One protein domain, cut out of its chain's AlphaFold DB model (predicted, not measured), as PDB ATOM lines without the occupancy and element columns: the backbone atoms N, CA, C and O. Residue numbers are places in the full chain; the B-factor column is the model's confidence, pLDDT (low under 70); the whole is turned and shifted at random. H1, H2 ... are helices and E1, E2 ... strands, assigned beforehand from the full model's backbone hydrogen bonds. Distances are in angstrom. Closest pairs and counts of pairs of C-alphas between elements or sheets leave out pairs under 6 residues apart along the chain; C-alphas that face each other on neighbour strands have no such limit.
ATOM      1  N   LEU A 140     197.199 158.281 148.569       88.88
ATOM      2  CA  LEU A 140     198.623 158.195 148.264       88.88
ATOM      3  C   LEU A 140     199.063 159.463 147.540       88.88
ATOM      4  O   LEU A 140     198.598 159.760 146.441       88.88
ATOM      5  N   ILE A 141     200.015 160.171 148.134       89.06
ATOM      6  CA  ILE A 141     200.593 161.393 147.586       89.06
ATOM      7  C   ILE A 141     202.023 161.085 147.152       89.06
ATOM      8  O   ILE A 141     202.847 160.613 147.940       89.06
ATOM      9  N   ALA A 142     202.313 161.342 145.878       86.62
ATOM     10  CA  ALA A 142     203.628 161.152 145.292       86.62
ATOM     11  C   ALA A 142     204.340 162.492 145.119       86.62
ATOM     12  O   ALA A 142     203.905 163.334 144.336       86.62
ATOM     13  N   LEU A 143     205.455 162.658 145.827       86.25
ATOM     14  CA  LEU A 143     206.300 163.842 145.770       86.25
ATOM     15  C   LEU A 143     207.682 163.470 145.211       86.25
ATOM     16  O   LEU A 143     208.180 162.353 145.394       86.25
ATOM     17  N   LYS A 144     208.297 164.422 144.513       81.31
ATOM     18  CA  LYS A 144     209.704 164.386 144.110       81.31
ATOM     19  C   LYS A 144     210.334 165.703 144.527       81.31
ATOM     20  O   LYS A 144     209.734 166.752 144.300       81.31
ATOM     21  N   SER A 145     211.507 165.629 145.135       74.44
ATOM     22  CA  SER A 145     212.318 166.800 145.447       74.44
ATOM     23  C   SER A 145     213.497 166.876 144.484       74.44
ATOM     24  O   SER A 145     214.068 165.852 144.135       74.44
ATOM     25  N   ASP A 146     213.898 168.080 144.084       72.25
ATOM     26  CA  ASP A 146     215.091 168.284 143.245       72.25
ATOM     27  C   ASP A 146     216.409 168.157 144.040       72.25
ATOM     28  O   ASP A 146     217.500 168.354 143.505       72.25
ATOM     29  N   HIS A 147     216.309 167.916 145.349       73.38
ATOM     30  CA  HIS A 147     217.429 167.786 146.272       73.38
ATOM     31  C   HIS A 147     217.033 166.956 147.499       73.38
ATOM     32  O   HIS A 147     215.853 166.743 147.790       73.38
ATOM     33  N   LEU A 148     218.026 166.516 148.269       72.94
ATOM     34  CA  LEU A 148     217.778 165.901 149.569       72.94
ATOM     35  C   LEU A 148     217.211 166.947 150.532       72.94
ATOM     36  O   LEU A 148     217.917 167.883 150.904       72.94
ATOM     37  N   LEU A 149     215.955 166.755 150.935       76.62
ATOM     38  CA  LEU A 149     215.299 167.609 151.921       76.62
ATOM     39  C   LEU A 149     215.980 167.487 153.285       76.62
ATOM     40  O   LEU A 149     216.387 166.388 153.695       76.62
ATOM     41  N   SER A 150     216.075 168.624 153.965       79.44
ATOM     42  CA  SER A 150     216.428 168.721 155.377       79.44
ATOM     43  C   SER A 150     215.320 168.160 156.274       79.44
ATOM     44  O   SER A 150     214.186 167.951 155.844       79.44
ATOM     45  N   GLU A 151     215.648 167.921 157.542       77.44
ATOM     46  CA  GLU A 151     214.694 167.410 158.532       77.44
ATOM     47  C   GLU A 151     213.509 168.372 158.744       77.44
ATOM     48  O   GLU A 151     212.358 167.946 158.777       77.44
ATOM     49  N   GLU A 152     213.769 169.682 158.789       80.50
ATOM     50  CA  GLU A 152     212.726 170.709 158.922       80.50
ATOM     51  C   GLU A 152     211.765 170.721 157.722       80.50
ATOM     52  O   GLU A 152     210.551 170.822 157.899       80.50
ATOM     53  N   GLU A 153     212.281 170.562 156.501       84.06
ATOM     54  CA  GLU A 153     211.453 170.484 155.289       84.06
ATOM     55  C   GLU A 153     210.602 169.211 155.262       84.06
ATOM     56  O   GLU A 153     209.435 169.252 154.870       84.06
ATOM     57  N   LEU A 154     211.156 168.085 155.720       83.69
ATOM     58  CA  LEU A 154     210.416 166.831 155.864       83.69
ATOM     59  C   LEU A 154     209.285 166.958 156.892       83.69
ATOM     60  O   LEU A 154     208.174 166.482 156.642       83.69
ATOM     61  N   TYR A 155     209.527 167.635 158.018       83.38
ATOM     62  CA  TYR A 155     208.469 167.923 158.986       83.38
ATOM     63  C   TYR A 155     207.398 168.848 158.415       83.38
ATOM     64  O   TYR A 155     206.216 168.553 158.590       83.38
ATOM     65  N   GLY A 156     207.787 169.886 157.671       86.00
ATOM     66  CA  GLY A 156     206.842 170.759 156.974       86.00
ATOM     67  C   GLY A 156     205.930 169.988 156.015       86.00
ATOM     68  O   GLY A 156     204.714 170.173 156.040       86.00
ATOM     69  N   LEU A 157     206.483 169.047 155.241       89.38
ATOM     70  CA  LEU A 157     205.694 168.179 154.356       89.38
ATOM     71  C   LEU A 157     204.731 167.264 155.121       89.38
ATOM     72  O   LEU A 157     203.598 167.055 154.690       89.38
ATOM     73  N   LEU A 158     205.168 166.703 156.250       86.44
ATOM     74  CA  LEU A 158     204.317 165.864 157.095       86.44
ATOM     75  C   LEU A 158     203.163 166.643 157.736       86.44
ATOM     76  O   LEU A 158     202.109 166.063 157.992       86.44
ATOM     77  N   GLU A 159     203.363 167.924 158.036       85.75
ATOM     78  CA  GLU A 159     202.307 168.815 158.526       85.75
ATOM     79  C   GLU A 159     201.329 169.193 157.412       85.75
ATOM     80  O   GLU A 159     200.118 169.065 157.589       85.75
ATOM     81  N   GLU A 160     201.841 169.587 156.243       90.19
ATOM     82  CA  GLU A 160     201.024 169.946 155.077       90.19
ATOM     83  C   GLU A 160     200.138 168.783 154.613       90.19
ATOM     84  O   GLU A 160     198.971 168.968 154.258       90.19
ATOM     85  N   HIS A 161     200.684 167.568 154.638       91.56
ATOM     86  CA  HIS A 161     200.011 166.356 154.186       91.56
ATOM     87  C   HIS A 161     199.538 165.469 155.338       91.56
ATOM     88  O   HIS A 161     199.384 164.255 155.164       91.56
ATOM     89  N   GLN A 162     199.264 166.050 156.504       88.44
ATOM     90  CA  GLN A 162     198.652 165.312 157.597       88.44
ATOM     91  C   GLN A 162     197.269 164.784 157.185       88.44
ATOM     92  O   GLN A 162     196.494 165.446 156.489       88.44
ATOM     93  N   SER A 163     196.951 163.569 157.624       88.06
ATOM     94  CA  SER A 163     195.660 162.940 157.361       88.06
ATOM     95  C   SER A 163     194.539 163.798 157.941       88.06
ATOM     96  O   SER A 163     194.592 164.158 159.122       88.06
ATOM     97  N   PRO A 164     193.523 164.150 157.136       84.44
ATOM     98  CA  PRO A 164     192.541 165.133 157.546       84.44
ATOM     99  C   PRO A 164     191.666 164.595 158.678       84.44
ATOM    100  O   PRO A 164     191.145 163.480 158.629       84.44
ATOM    101  N   THR A 279     199.352 159.255 159.125       93.50
ATOM    102  CA  THR A 279     200.168 159.720 158.011       93.50
ATOM    103  C   THR A 279     201.495 158.980 158.034       93.50
ATOM    104  O   THR A 279     202.169 158.924 159.062       93.50
ATOM    105  N   ILE A 280     201.874 158.401 156.902       92.25
ATOM    106  CA  ILE A 280     203.090 157.607 156.760       92.25
ATOM    107  C   ILE A 280     203.897 158.193 155.629       92.25
ATOM    108  O   ILE A 280     203.453 158.170 154.485       92.25
ATOM    109  N   MET A 281     205.084 158.688 155.938       92.62
ATOM    110  CA  MET A 281     206.014 159.176 154.938       92.62
ATOM    111  C   MET A 281     207.108 158.146 154.705       92.62
ATOM    112  O   MET A 281     207.731 157.650 155.638       92.62
ATOM    113  N   ILE A 282     207.348 157.846 153.439       90.38
ATOM    114  CA  ILE A 282     208.376 156.929 152.971       90.38
ATOM    115  C   ILE A 282     209.334 157.723 152.107       90.38
ATOM    116  O   ILE A 282     208.904 158.369 151.148       90.38
ATOM    117  N   ARG A 283     210.625 157.637 152.418       87.56
ATOM    118  CA  ARG A 283     211.679 158.311 151.668       87.56
ATOM    119  C   ARG A 283     212.670 157.316 151.080       87.56
ATOM    120  O   ARG A 283     213.216 156.458 151.783       87.56
ATOM    121  N   LYS A 284     212.959 157.490 149.789       86.12
ATOM    122  CA  LYS A 284     214.105 156.869 149.122       86.12
ATOM    123  C   LYS A 284     214.788 157.877 148.202       86.12
ATOM    124  O   LYS A 284     214.255 158.240 147.160       86.12
ATOM    125  N   GLY A 285     215.984 158.310 148.581       80.94
ATOM    126  CA  GLY A 285     216.710 159.388 147.931       80.94
ATOM    127  C   GLY A 285     215.876 160.664 147.907       80.94
ATOM    128  O   GLY A 285     215.493 161.196 148.946       80.94
ATOM    129  N   GLU A 286     215.586 161.126 146.699       80.31
ATOM    130  CA  GLU A 286     214.803 162.330 146.401       80.31
ATOM    131  C   GLU A 286     213.293 162.063 146.279       80.31
ATOM    132  O   GLU A 286     212.494 162.983 146.085       80.31
ATOM    133  N   GLU A 287     212.878 160.800 146.377       85.69
ATOM    134  CA  GLU A 287     211.490 160.399 146.206       85.69
ATOM    135  C   GLU A 287     210.802 160.217 147.552       85.69
ATOM    136  O   GLU A 287     211.283 159.499 148.435       85.69
ATOM    137  N   ILE A 288     209.641 160.860 147.676       89.06
ATOM    138  CA  ILE A 288     208.830 160.842 148.886       89.06
ATOM    139  C   ILE A 288     207.433 160.342 148.524       89.06
ATOM    140  O   ILE A 288     206.827 160.740 147.519       89.06
ATOM    141  N   ARG A 289     206.914 159.423 149.332       89.12
ATOM    142  CA  ARG A 289     205.520 158.981 149.279       89.12
ATOM    143  C   ARG A 289     204.881 159.227 150.623       89.12
ATOM    144  O   ARG A 289     205.475 158.894 151.642       89.12
ATOM    145  N   ILE A 290     203.676 159.776 150.607       91.94
ATOM    146  CA  ILE A 290     202.878 159.966 151.811       91.94
ATOM    147  C   ILE A 290     201.602 159.152 151.662       91.94
ATOM    148  O   ILE A 290     200.853 159.334 150.705       91.94
ATOM    149  N   VAL A 291     201.378 158.238 152.599       91.38
ATOM    150  CA  VAL A 291     200.151 157.455 152.717       91.38
ATOM    151  C   VAL A 291     199.333 158.019 153.867       91.38
ATOM    152  O   VAL A 291     199.836 158.165 154.979       91.38
ATOM    153  N   GLN A 292     198.072 158.327 153.595       92.75
ATOM    154  CA  GLN A 292     197.093 158.739 154.592       92.75
ATOM    155  C   GLN A 292     196.072 157.616 154.783       92.75
ATOM    156  O   GLN A 292     195.359 157.265 153.839       92.75
ATOM    157  N   ASP A 293     195.995 157.057 155.987       91.50
ATOM    158  CA  ASP A 293     195.080 155.978 156.369       91.50
ATOM    159  C   ASP A 293     194.404 156.258 157.728       91.50
ATOM    160  O   ASP A 293     194.548 157.332 158.323       91.50
ATOM    161  N   TYR A 294     193.574 155.312 158.182       92.62
ATOM    162  CA  TYR A 294     192.789 155.434 159.409       92.62
ATOM    163  C   TYR A 294     192.655 154.072 160.087       92.62
ATOM    164  O   TYR A 294     192.222 153.111 159.450       92.62
ATOM    165  N   ASN A 295     192.931 154.016 161.391       91.25
ATOM    166  CA  ASN A 295     192.862 152.782 162.174       91.25
ATOM    167  C   ASN A 295     191.786 152.831 163.249       91.25
ATOM    168  O   ASN A 295     191.662 153.810 163.980       91.25
ATOM    169  N   SER A 296     191.043 151.743 163.388       91.69
ATOM    170  CA  SER A 296     190.080 151.544 164.461       91.69
ATOM    171  C   SER A 296     190.774 151.479 165.814       91.69
ATOM    172  O   SER A 296     191.843 150.884 165.965       91.69
ATOM    173  N   ILE A 297     190.102 152.044 166.811       90.56
ATOM    174  CA  ILE A 297     190.402 151.780 168.211       90.56
ATOM    175  C   ILE A 297     189.623 150.524 168.597       90.56
ATOM    176  O   ILE A 297     188.413 150.445 168.391       90.56
ATOM    177  N   LEU A 298     190.336 149.525 169.097       89.44
ATOM    178  CA  LEU A 298     189.803 148.230 169.489       89.44
ATOM    179  C   LEU A 298     189.640 148.170 171.007       89.44
ATOM    180  O   LEU A 298     190.330 148.875 171.742       89.44
ATOM    181  N   GLU A 299     188.744 147.300 171.463       89.19
ATOM    182  CA  GLU A 299     188.545 146.978 172.875       89.19
ATOM    183  C   GLU A 299     189.003 145.540 173.141       89.19
ATOM    184  O   GLU A 299     188.776 144.638 172.329       89.19
ATOM    185  N   GLU A 300     189.635 145.315 174.286       88.25
ATOM    186  CA  GLU A 300     189.867 143.984 174.848       88.25
ATOM    187  C   GLU A 300     189.701 144.024 176.367       88.25
ATOM    188  O   GLU A 300     189.741 145.088 176.980       88.25
ATOM    189  N   GLU A 301     189.499 142.861 176.971       87.56
ATOM    190  CA  GLU A 301     189.441 142.700 178.421       87.56
ATOM    191  C   GLU A 301     190.828 142.272 178.922       87.56
ATOM    192  O   GLU A 301     191.414 141.328 178.383       87.56
ATOM    193  N   ASP A 302     191.378 142.993 179.901       82.75
ATOM    194  CA  ASP A 302     192.656 142.653 180.527       82.75
ATOM    195  C   ASP A 302     192.526 141.481 181.522       82.75
ATOM    196  O   ASP A 302     191.453 140.898 181.713       82.75
ATOM    197  N   ALA A 303     193.643 141.082 182.140       82.19
ATOM    198  CA  ALA A 303     193.678 139.939 183.055       82.19
ATOM    199  C   ALA A 303     192.820 140.152 184.318       82.19
ATOM    200  O   ALA A 303     192.437 139.183 184.979       82.19
ATOM    201  N   GLU A 304     192.513 141.405 184.642       82.50
ATOM    202  CA  GLU A 304     191.722 141.839 185.783       82.50
ATOM    203  C   GLU A 304     190.235 142.049 185.439       82.50
ATOM    204  O   GLU A 304     189.445 142.394 186.323       82.50
ATOM    205  N   GLY A 305     189.829 141.811 184.188       80.62
ATOM    206  CA  GLY A 305     188.450 141.990 183.730       80.62
ATOM    207  C   GLY A 305     188.098 143.434 183.357       80.62
ATOM    208  O   GLY A 305     186.925 143.773 183.182       80.62
ATOM    209  N   LYS A 306     189.091 144.325 183.274       82.19
ATOM    210  CA  LYS A 306     188.899 145.720 182.878       82.19
ATOM    211  C   LYS A 306     189.007 145.829 181.359       82.19
ATOM    212  O   LYS A 306     189.931 145.326 180.728       82.19
ATOM    213  N   VAL A 307     188.051 146.539 180.763       80.88
ATOM    214  CA  VAL A 307     188.083 146.851 179.331       80.88
ATOM    215  C   VAL A 307     189.152 147.910 179.074       80.88
ATOM    216  O   VAL A 307     189.092 149.015 179.621       80.88
ATOM    217  N   VAL A 308     190.118 147.576 178.225       85.44
ATOM    218  CA  VAL A 308     191.181 148.465 177.759       85.44
ATOM    219  C   VAL A 308     191.027 148.731 176.267       85.44
ATOM    220  O   VAL A 308     190.533 147.896 175.507       85.44
ATOM    221  N   GLN A 309     191.439 149.924 175.846       89.56
ATOM    222  CA  GLN A 309     191.326 150.374 174.463       89.56
ATOM    223  C   GLN A 309     192.714 150.473 173.846       89.56
ATOM    224  O   GLN A 309     193.655 150.951 174.481       89.56
ATOM    225  N   TYR A 310     192.862 150.025 172.607       91.38
ATOM    226  CA  TYR A 310     194.158 150.011 171.940       91.38
ATOM    227  C   TYR A 310     194.032 150.214 170.437       91.38
ATOM    228  O   TYR A 310     193.002 149.938 169.830       91.38
ATOM    229  N   SER A 311     195.111 150.692 169.830       90.56
ATOM    230  CA  SER A 311     195.263 150.750 168.378       90.56
ATOM    231  C   SER A 311     196.400 149.833 167.958       90.56
ATOM    232  O   SER A 311     197.414 149.733 168.655       90.56
ATOM    233  N   VAL A 312     196.230 149.154 166.823       86.81
ATOM    234  CA  VAL A 312     197.271 148.331 166.200       86.81
ATOM    235  C   VAL A 312     197.541 148.863 164.807       86.81
ATOM    236  O   VAL A 312     196.614 149.046 164.024       86.81
ATOM    237  N   SER A 313     198.813 149.080 164.498       82.50
ATOM    238  CA  SER A 313     199.312 149.474 163.185       82.50
ATOM    239  C   SER A 313     200.281 148.434 162.667       82.50
ATOM    240  O   SER A 313     201.167 148.004 163.402       82.50
ATOM    241  N   GLU A 314     200.196 148.127 161.379       83.38
ATOM    242  CA  GLU A 314     201.196 147.319 160.691       83.38
ATOM    243  C   GLU A 314     201.659 148.035 159.425       83.38
ATOM    244  O   GLU A 314     200.854 148.307 158.530       83.38
ATOM    245  N   VAL A 315     202.960 148.319 159.367       84.81
ATOM    246  CA  VAL A 315     203.649 148.841 158.186       84.81
ATOM    247  C   VAL A 315     204.686 147.818 157.759       84.81
ATOM    248  O   VAL A 315     205.445 147.319 158.589       84.81
ATOM    249  N   ILE A 316     204.719 147.481 156.476       77.88
ATOM    250  CA  ILE A 316     205.694 146.543 155.927       77.88
ATOM    251  C   ILE A 316     206.382 147.214 154.753       77.88
ATOM    252  O   ILE A 316     205.727 147.663 153.814       77.88
ATOM    253  N   ASN A 317     207.712 147.234 154.759       79.25
ATOM    254  CA  ASN A 317     208.437 147.620 153.561       79.25
ATOM    255  C   ASN A 317     208.400 146.472 152.540       79.25
ATOM    256  O   ASN A 317     209.271 145.607 152.540       79.25
ATOM    257  N   LEU A 318     207.406 146.440 151.652       69.38
ATOM    258  CA  LEU A 318     207.388 145.479 150.540       69.38
ATOM    259  C   LEU A 318     208.258 145.916 149.353       69.38
ATOM    260  O   LEU A 318     208.383 145.172 148.376       69.38
ATOM    261  N   LEU A 319     208.878 147.098 149.424       71.38
ATOM    262  CA  LEU A 319     209.730 147.592 148.356       71.38
ATOM    263  C   LEU A 319     211.038 146.819 148.349       71.38
ATOM    264  O   LEU A 319     211.642 146.633 149.400       71.38
ATOM    265  N   PRO A 320     211.544 146.417 147.177       65.25
ATOM    266  CA  PRO A 320     212.800 145.680 147.041       65.25
ATOM    267  C   PRO A 320     214.029 146.583 147.121       65.25
ATOM    268  O   PRO A 320     215.050 146.345 146.477       65.25
ATOM    269  N   VAL A 321     213.894 147.654 147.888       71.56
ATOM    270  CA  VAL A 321     214.938 148.597 148.226       71.56
ATOM    271  C   VAL A 321     214.856 148.855 149.722       71.56
ATOM    272  O   VAL A 321     213.774 148.896 150.309       71.56
ATOM    273  N   THR A 322     216.015 149.055 150.336       76.19
ATOM    274  CA  THR A 322     216.092 149.600 151.689       76.19
ATOM    275  C   THR A 322     215.625 151.047 151.644       76.19
ATOM    276  O   THR A 322     216.197 151.828 150.882       76.19
ATOM    277  N   LEU A 323     214.606 151.410 152.418       85.00
ATOM    278  CA  LEU A 323     214.150 152.795 152.541       85.00
ATOM    279  C   LEU A 323     215.178 153.585 153.331       85.00
ATOM    280  O   LEU A 323     215.734 153.071 154.302       85.00
ATOM    281  N   ASP A 324     215.415 154.828 152.934       81.75
ATOM    282  CA  ASP A 324     216.322 155.677 153.700       81.75
ATOM    283  C   ASP A 324     215.644 156.074 155.011       81.75
ATOM    284  O   ASP A 324     216.266 156.012 156.071       81.75
ATOM    285  N   GLU A 325     214.347 156.387 154.936       86.94
ATOM    286  CA  GLU A 325     213.542 156.790 156.079       86.94
ATOM    287  C   GLU A 325     212.074 156.373 155.925       86.94
ATOM    288  O   GLU A 325     211.508 156.379 154.826       86.94
ATOM    289  N   LEU A 326     211.461 156.016 157.047       90.62
ATOM    290  CA  LEU A 326     210.038 155.764 157.204       90.62
ATOM    291  C   LEU A 326     209.571 156.492 158.464       90.62
ATOM    292  O   LEU A 326     210.015 156.170 159.565       90.62
ATOM    293  N   ILE A 327     208.650 157.434 158.304       91.19
ATOM    294  CA  ILE A 327     208.048 158.173 159.412       91.19
ATOM    295  C   ILE A 327     206.585 157.776 159.518       91.19
ATOM    296  O   ILE A 327     205.837 157.891 158.549       91.19
ATOM    297  N   ILE A 328     206.171 157.311 160.693       91.25
ATOM    298  CA  ILE A 328     204.784 156.956 160.993       91.25
ATOM    299  C   ILE A 328     204.262 157.948 162.022       91.25
ATOM    300  O   ILE A 328     204.820 158.060 163.113       91.25
ATOM    301  N   ARG A 329     203.180 158.644 161.686       90.81
ATOM    302  CA  ARG A 329     202.567 159.669 162.525       90.81
ATOM    303  C   ARG A 329     201.088 159.359 162.714       90.81
ATOM    304  O   ARG A 329     200.318 159.413 161.761       90.81
ATOM    305  N   ASP A 330     200.698 159.059 163.947       91.75
ATOM    306  CA  ASP A 330     199.303 158.802 164.316       91.75
ATOM    307  C   ASP A 330     198.740 160.029 165.045       91.75
ATOM    308  O   ASP A 330     199.298 160.441 166.061       91.75
ATOM    309  N   LEU A 331     197.630 160.587 164.559       89.94
ATOM    310  CA  LEU A 331     196.929 161.694 165.208       89.94
ATOM    311  C   LEU A 331     195.956 161.143 166.250       89.94
ATOM    312  O   LEU A 331     194.864 160.677 165.921       89.94
ATOM    313  N   ILE A 332     196.343 161.196 167.519       87.38
ATOM    314  CA  ILE A 332     195.510 160.725 168.622       87.38
ATOM    315  C   ILE A 332     194.369 161.726 168.838       87.38
ATOM    316  O   ILE A 332     194.647 162.881 169.173       87.38
ATOM    317  N   PRO A 333     193.091 161.320 168.680       80.94
ATOM    318  CA  PRO A 333     191.980 162.243 168.870       80.94
ATOM    319  C   PRO A 333     191.963 162.808 170.295       80.94
ATOM    320  O   PRO A 333     192.286 162.109 171.253       80.94
ATOM    321  N   ASN A 334     191.539 164.065 170.435       74.31
ATOM    322  CA  ASN A 334     191.551 164.819 171.695       74.31
ATOM    323  C   ASN A 334     190.844 164.131 172.876       74.31
ATOM    324  O   ASN A 334     191.164 164.402 174.036       74.31
ATOM    325  N   GLU A 335     189.877 163.260 172.595       72.56
ATOM    326  CA  GLU A 335     189.126 162.519 173.606       72.56
ATOM    327  C   GLU A 335     189.914 161.340 174.197       72.56
ATOM    328  O   GLU A 335     189.478 160.745 175.182       72.56
ATOM    329  N   PHE A 336     191.084 161.027 173.638       79.50
ATOM    330  CA  PHE A 336     191.975 159.970 174.095       79.50
ATOM    331  C   PHE A 336     193.289 160.535 174.639       79.50
ATOM    332  O   PHE A 336     193.750 161.618 174.281       79.50
ATOM    333  N   LYS A 337     193.885 159.794 175.571       79.75
ATOM    334  CA  LYS A 337     195.270 159.965 176.009       79.75
ATOM    335  C   LYS A 337     195.992 158.654 175.755       79.75
ATOM    336  O   LYS A 337     195.414 157.587 175.949       79.75
ATOM    337  N   VAL A 338     197.243 158.731 175.330       83.38
ATOM    338  CA  VAL A 338     198.071 157.535 175.188       83.38
ATOM    339  C   VAL A 338     198.540 157.099 176.570       83.38
ATOM    340  O   VAL A 338     198.937 157.926 177.391       83.38
ATOM    341  N   VAL A 339     198.490 155.799 176.839       83.81
ATOM    342  CA  VAL A 339     199.099 155.221 178.034       83.81
ATOM    343  C   VAL A 339     200.602 155.147 177.784       83.81
ATOM    344  O   VAL A 339     201.063 154.271 177.056       83.81
ATOM    345  N   GLU A 340     201.373 156.074 178.357       74.88
ATOM    346  CA  GLU A 340     202.818 156.214 178.093       74.88
ATOM    347  C   GLU A 340     203.600 154.913 178.313       74.88
ATOM    348  O   GLU A 340     204.490 154.594 177.533       74.88
ATOM    349  N   SER A 341     203.218 154.099 179.303       70.75
ATOM    350  CA  SER A 341     203.863 152.805 179.569       70.75
ATOM    351  C   SER A 341     203.670 151.763 178.461       70.75
ATOM    352  O   SER A 341     204.265 150.693 178.529       70.75
ATOM    353  N   SER A 342     202.813 152.035 177.475       76.38
ATOM    354  CA  SER A 342     202.614 151.178 176.303       76.38
ATOM    355  C   SER A 342     203.432 151.594 175.086       76.38
ATOM    356  O   SER A 342     203.401 150.895 174.074       76.38
ATOM    357  N   LEU A 343     204.134 152.726 175.159       78.06
ATOM    358  CA  LEU A 343     204.916 153.229 174.043       78.06
ATOM    359  C   LEU A 343     206.300 152.567 173.990       78.06
ATOM    360  O   LEU A 343     206.947 152.419 175.027       78.06
ATOM    361  N   PRO A 344     206.773 152.185 172.792       74.94
ATOM    362  CA  PRO A 344     208.183 151.885 172.562       74.94
ATOM    363  C   PRO A 344     209.092 153.070 172.941       74.94
ATOM    364  O   PRO A 344     208.670 154.224 172.863       74.94
ATOM    365  N   GLU A 345     210.343 152.792 173.327       73.25
ATOM    366  CA  GLU A 345     211.311 153.813 173.783       73.25
ATOM    367  C   GLU A 345     211.666 154.859 172.708       73.25
ATOM    368  O   GLU A 345     212.098 155.961 173.035       73.25
ATOM    369  N   ASP A 346     211.482 154.524 171.433       75.69
ATOM    370  CA  ASP A 346     211.839 155.308 170.247       75.69
ATOM    371  C   ASP A 346     210.669 156.131 169.675       75.69
ATOM    372  O   ASP A 346     210.725 156.605 168.540       75.69
ATOM    373  N   VAL A 347     209.590 156.293 170.446       80.81
ATOM    374  CA  VAL A 347     208.411 157.059 170.038       80.81
ATOM    375  C   VAL A 347     208.425 158.463 170.633       80.81
ATOM    376  O   VAL A 347     208.532 158.651 171.844       80.81
ATOM    377  N   GLU A 348     208.223 159.456 169.772       78.00
ATOM    378  CA  GLU A 348     208.119 160.859 170.150       78.00
ATOM    379  C   GLU A 348     206.656 161.314 170.194       78.00
ATOM    380  O   GLU A 348     205.860 161.061 169.284       78.00
ATOM    381  N   LEU A 349     206.299 162.020 171.269       76.12
ATOM    382  CA  LEU A 349     205.010 162.691 171.416       76.12
ATOM    383  C   LEU A 349     205.158 164.153 171.000       76.12
ATOM    384  O   LEU A 349     205.829 164.931 171.680       76.12
ATOM    385  N   ILE A 350     204.498 164.527 169.907       72.75
ATOM    386  CA  ILE A 350     204.521 165.888 169.368       72.75
ATOM    387  C   ILE A 350     203.149 166.525 169.599       72.75
ATOM    388  O   ILE A 350     202.131 166.059 169.083       72.75
ATOM    389  N   ASP A 351     203.116 167.587 170.399       65.50
ATOM    390  CA  ASP A 351     201.910 168.369 170.682       65.50
ATOM    391  C   ASP A 351     201.698 169.420 169.582       65.50
ATOM    392  O   ASP A 351     202.472 170.370 169.465       65.50
ATOM    393  N   PHE A 352     200.644 169.246 168.782       57.12
ATOM    394  CA  PHE A 352     200.262 170.168 167.704       57.12
ATOM    395  C   PHE A 352     199.276 171.251 168.153       57.12
ATOM    396  O   PHE A 352     198.805 172.058 167.349       57.12
ATOM    397  N   GLY A 353     198.961 171.297 169.444       50.44
ATOM    398  CA  GLY A 353     198.017 172.240 169.995       50.44
ATOM    399  C   GLY A 353     196.577 171.737 170.028       50.44
ATOM    400  O   GLY A 353     196.208 170.634 169.630       50.44
ATOM    401  N   GLN A 354     195.736 172.622 170.549       48.94
ATOM    402  CA  GLN A 354     194.420 172.320 171.103       48.94
ATOM    403  C   GLN A 354     193.390 171.766 170.108       48.94
ATOM    404  O   GLN A 354     192.472 171.060 170.523       48.94
ATOM    405  N   ASP A 355     193.523 172.085 168.821       50.59
ATOM    406  CA  ASP A 355     192.467 171.843 167.836       50.59
ATOM    407  C   ASP A 355     192.500 170.411 167.244       50.59
ATOM    408  O   ASP A 355     191.478 169.961 166.725       50.59
ATOM    409  N   TYR A 356     193.613 169.666 167.363       53.84
ATOM    410  CA  TYR A 356     193.801 168.392 166.637       53.84
ATOM    411  C   TYR A 356     194.228 167.182 167.487       53.84
ATOM    412  O   TYR A 356     194.035 166.053 167.040       53.84
ATOM    413  N   GLY A 357     194.737 167.380 168.707       67.25
ATOM    414  CA  GLY A 357     195.268 166.299 169.550       67.25
ATOM    415  C   GLY A 357     196.787 166.195 169.511       67.25
ATOM    416  O   GLY A 357     197.477 167.139 169.132       67.25
ATOM    417  N   TYR A 358     197.312 165.049 169.946       76.69
ATOM    418  CA  TYR A 358     198.752 164.781 169.966       76.69
ATOM    419  C   TYR A 358     199.115 163.851 168.816       76.69
ATOM    420  O   TYR A 358     198.397 162.891 168.541       76.69
ATOM    421  N   ASN A 359     200.248 164.108 168.173       83.56
ATOM    422  CA  ASN A 359     200.813 163.194 167.197       83.56
ATOM    423  C   ASN A 359     201.789 162.240 167.883       83.56
ATOM    424  O   ASN A 359     202.712 162.657 168.582       83.56
ATOM    425  N   LEU A 360     201.585 160.950 167.644       87.56
ATOM    426  CA  LEU A 360     202.500 159.894 168.036       87.56
ATOM    427  C   LEU A 360     203.407 159.561 166.851       87.56
ATOM    428  O   LEU A 360     202.992 158.844 165.932       87.56
ATOM    429  N   GLN A 361     204.633 160.077 166.877       89.31
ATOM    430  CA  GLN A 361     205.592 159.942 165.789       89.31
ATOM    431  C   GLN A 361     206.642 158.874 166.088       89.31
ATOM    432  O   GLN A 361     207.157 158.779 167.197       89.31
ATOM    433  N   GLN A 362     206.979 158.085 165.076       89.25
ATOM    434  CA  GLN A 362     208.099 157.154 165.120       89.25
ATOM    435  C   GLN A 362     208.862 157.221 163.801       89.25
ATOM    436  O   GLN A 362     208.244 157.226 162.731       89.25
ATOM    437  N   VAL A 363     210.188 157.289 163.889       88.88
ATOM    438  CA  VAL A 363     211.087 157.429 162.740       88.88
ATOM    439  C   VAL A 363     211.974 156.197 162.657       88.88
ATOM    440  O   VAL A 363     212.632 155.822 163.623       88.88
ATOM    441  N   PHE A 364     212.012 155.579 161.484       88.88
ATOM    442  CA  PHE A 364     212.874 154.446 161.193       88.88
ATOM    443  C   PHE A 364     213.788 154.796 160.030       88.88
ATOM    444  O   PHE A 364     213.324 155.227 158.978       88.88
ATOM    445  N   THR A 365     215.083 154.550 160.188       85.81
ATOM    446  CA  THR A 365     216.071 154.728 159.115       85.81
ATOM    447  C   THR A 365     216.537 153.385 158.581       85.81
ATOM    448  O   THR A 365     216.606 152.421 159.343       85.81
ATOM    449  N   ASN A 366     216.942 153.335 157.312       78.81
ATOM    450  CA  ASN A 366     217.499 152.129 156.685       78.81
ATOM    451  C   ASN A 366     216.562 150.909 156.784       78.81
ATOM    452  O   ASN A 366     216.987 149.807 157.127       78.81
ATOM    453  N   VAL A 367     215.272 151.103 156.496       82.69
ATOM    454  CA  VAL A 367     214.259 150.045 156.613       82.69
ATOM    455  C   VAL A 367     214.424 149.052 155.467       82.69
ATOM    456  O   VAL A 367     214.109 149.361 154.319       82.69
ATOM    457  N   GLU A 368     214.930 147.858 155.758       78.81
ATOM    458  CA  GLU A 368     215.162 146.815 154.756       78.81
ATOM    459  C   GLU A 368     213.858 146.278 154.148       78.81
ATOM    460  O   GLU A 368     212.761 146.429 154.691       78.81
ATOM    461  N   THR A 369     213.963 145.645 152.980       77.50
ATOM    462  CA  THR A 369     212.821 144.957 152.371       77.50
ATOM    463  C   THR A 369     212.336 143.816 153.259       77.50
ATOM    464  O   THR A 369     213.118 142.981 153.707       77.50
ATOM    465  N   GLY A 370     211.024 143.715 153.433       73.62
ATOM    466  CA  GLY A 370     210.361 142.717 154.263       73.62
ATOM    467  C   GLY A 370     210.315 143.084 155.744       73.62
ATOM    468  O   GLY A 370     209.651 142.380 156.503       73.62
ATOM    469  N   THR A 371     210.961 144.179 156.167       80.44
ATOM    470  CA  THR A 371     210.855 144.661 157.544       80.44
ATOM    471  C   THR A 371     209.402 144.991 157.860       80.44
ATOM    472  O   THR A 371     208.777 145.826 157.202       80.44
ATOM    473  N   LYS A 372     208.876 144.312 158.881       84.50
ATOM    474  CA  LYS A 372     207.543 144.527 159.434       84.50
ATOM    475  C   LYS A 372     207.659 145.339 160.718       84.50
ATOM    476  O   LYS A 372     208.319 144.920 161.664       84.50
ATOM    477  N   ILE A 373     206.964 146.464 160.750       86.88
ATOM    478  CA  ILE A 373     206.843 147.350 161.899       86.88
ATOM    479  C   ILE A 373     205.419 147.207 162.423       86.88
ATOM    480  O   ILE A 373     204.453 147.623 161.783       86.88
ATOM    481  N   LEU A 374     205.297 146.575 163.587       85.44
ATOM    482  CA  LEU A 374     204.040 146.435 164.308       85.44
ATOM    483  C   LEU A 374     204.038 147.428 165.467       85.44
ATOM    484  O   LEU A 374     204.887 147.338 166.352       85.44
ATOM    485  N   ARG A 375     203.072 148.344 165.485       85.88
ATOM    486  CA  ARG A 375     202.848 149.245 166.617       85.88
ATOM    487  C   ARG A 375     201.571 148.835 167.312       85.88
ATOM    488  O   ARG A 375     200.549 148.613 166.666       85.88
ATOM    489  N   ARG A 376     201.630 148.765 168.632       89.06
ATOM    490  CA  ARG A 376     200.462 148.619 169.486       89.06
ATOM    491  C   ARG A 376     200.641 149.562 170.653       89.06
ATOM    492  O   ARG A 376     201.656 149.486 171.331       89.06
ATOM    493  N   TYR A 377     199.666 150.425 170.870       89.50
ATOM    494  CA  TYR A 377     199.639 151.302 172.030       89.50
ATOM    495  C   TYR A 377     198.227 151.360 172.583       89.50
ATOM    496  O   TYR A 377     197.238 151.227 171.855       89.50
ATOM    497  N   PHE A 378     198.158 151.534 173.894       89.56
ATOM    498  CA  PHE A 378     196.904 151.661 174.604       89.56
ATOM    499  C   PHE A 378     196.513 153.127 174.674       89.56
ATOM    500  O   PHE A 378     197.348 154.017 174.865       89.56
ATOM    501  N   VAL A 379     195.223 153.365 174.520       87.00
ATOM    502  CA  VAL A 379     194.612 154.666 174.726       87.00
ATOM    503  C   VAL A 379     193.611 154.552 175.858       87.00
ATOM    504  O   VAL A 379     192.985 153.519 176.064       87.00
ATOM    505  N   GLU A 380     193.463 155.623 176.613       81.06
ATOM    506  CA  GLU A 380     192.426 155.733 177.623       81.06
ATOM    507  C   GLU A 380     191.539 156.931 177.303       81.06
ATOM    508  O   GLU A 380     192.040 157.941 176.786       81.06
ATOM    509  N   PRO A 381     190.244 156.858 177.661       72.62
ATOM    510  CA  PRO A 381     189.389 158.021 177.740       72.62
ATOM    511  C   PRO A 381     190.101 159.108 178.516       72.62
ATOM    512  O   PRO A 381     190.574 158.932 179.644       72.62
ATOM    513  N   ALA A 382     190.216 160.243 177.874       67.81
ATOM    514  CA  ALA A 382     190.869 161.365 178.462       67.81
ATOM    515  C   ALA A 382     189.796 162.248 179.105       67.81
ATOM    516  O   ALA A 382     188.701 162.350 178.550       67.81
TER     517      ALA A 382
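What this domain is: This is residues 140 to 164 and 279 to 382 of the 521 residues of an uncharacterized protein of Candidatus Heimdallarchaeota archaeon (UniProt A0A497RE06). One twisted sheet of nine strands folds back on itself through its long strand E3: E2, E5, E8 and E7 make one wing, E4, E9 and E6 make the other, and the two wings partly face each other without closing into a barrel. The single helix H1 packs over E2, on the side away from the second wing, and E1 edges E3 at its first residues. The printed part has 129 residues, with named elements in the order E1 H1 E2 E3 E4 E5 E6 E7 E8 E9; the class is mostly strand, and the neighbour pairs are antiparallel. The whole is compact, with a radius of gyration of the C-alphas of 15.8 A, yet elongated, spanning 54 by 35 by 25 A.

Where its parts are: E3, residues 287 to 301, is the longest strand at 42.9 A. E2 is residues 279 to 284, E4 residues 307 to 316 at 29.3 A, and E5 residues 323 to 332 at 25.9 A. E8 is residues 358 to 367 at 25.2 A. E9, residues 372 to 381, measures 29.1 A and ends at C-alpha 381 (189.389, 158.021, 177.740). E1, residues 140 to 144, begins at C-alpha 140 (198.623, 158.195, 148.264). E6 is residues 336 to 338, E7 residues 347 to 351, and H1 residues 151 to 160, 14.3 A long.

How they stand to each other: The sheet is branched, since E3 has three neighbours. E1 and E2 lie on opposite sides of E3; N 141 and O 290 are 2.8 A apart, N 289 and O 282 2.9 A. The pairing is staggered: E4 pairs with E3 at residues 297 to 301, with N 298 and O 310 at 2.8 A. E2, E3 and E4 form a meander, each strand the antiparallel neighbour of the one before; with E5, the antiparallel neighbour of E2, they form a Greek key. Further N and O pairs within hydrogen-bond range are N 281 and O 327 between E2 and E5, 2.8 A, N 328 and O 362 between E5 and E8, 2.9 A, and N 348 and O 361 in the hairpin E7 and E8, 2.9 A. Between E4 and E9, N 313 and O 375 are within hydrogen-bond range at 2.8 A; between E6 and E9, N 337 and O 380 are within hydrogen-bond range at 2.9 A. H1 is on the sheet at a height of 9.7 A, over E2 and only just over E3, with 3 C-alphas there; it runs slantwise to the strands, at 35 degrees to E2 on the local plane. The closest C-alphas of H1 and E2, those of Leu 158 and Met 281, are 7.2 A apart. In H1 every O i to N i+4 pair is within hydrogen-bond range.

The domain as a whole: The C-alphas farthest apart, those of Asp 146 and Glu 304, are 55.3 A apart. Residues 165 to 278 are not printed; C-alphas 164 and 279 are 9.4 A apart across this cut. Of the links printed whole, none is long. Mean pLDDT of the printed part is 82.0; residues 318, 320, 351 to 357 and 382 are under 70.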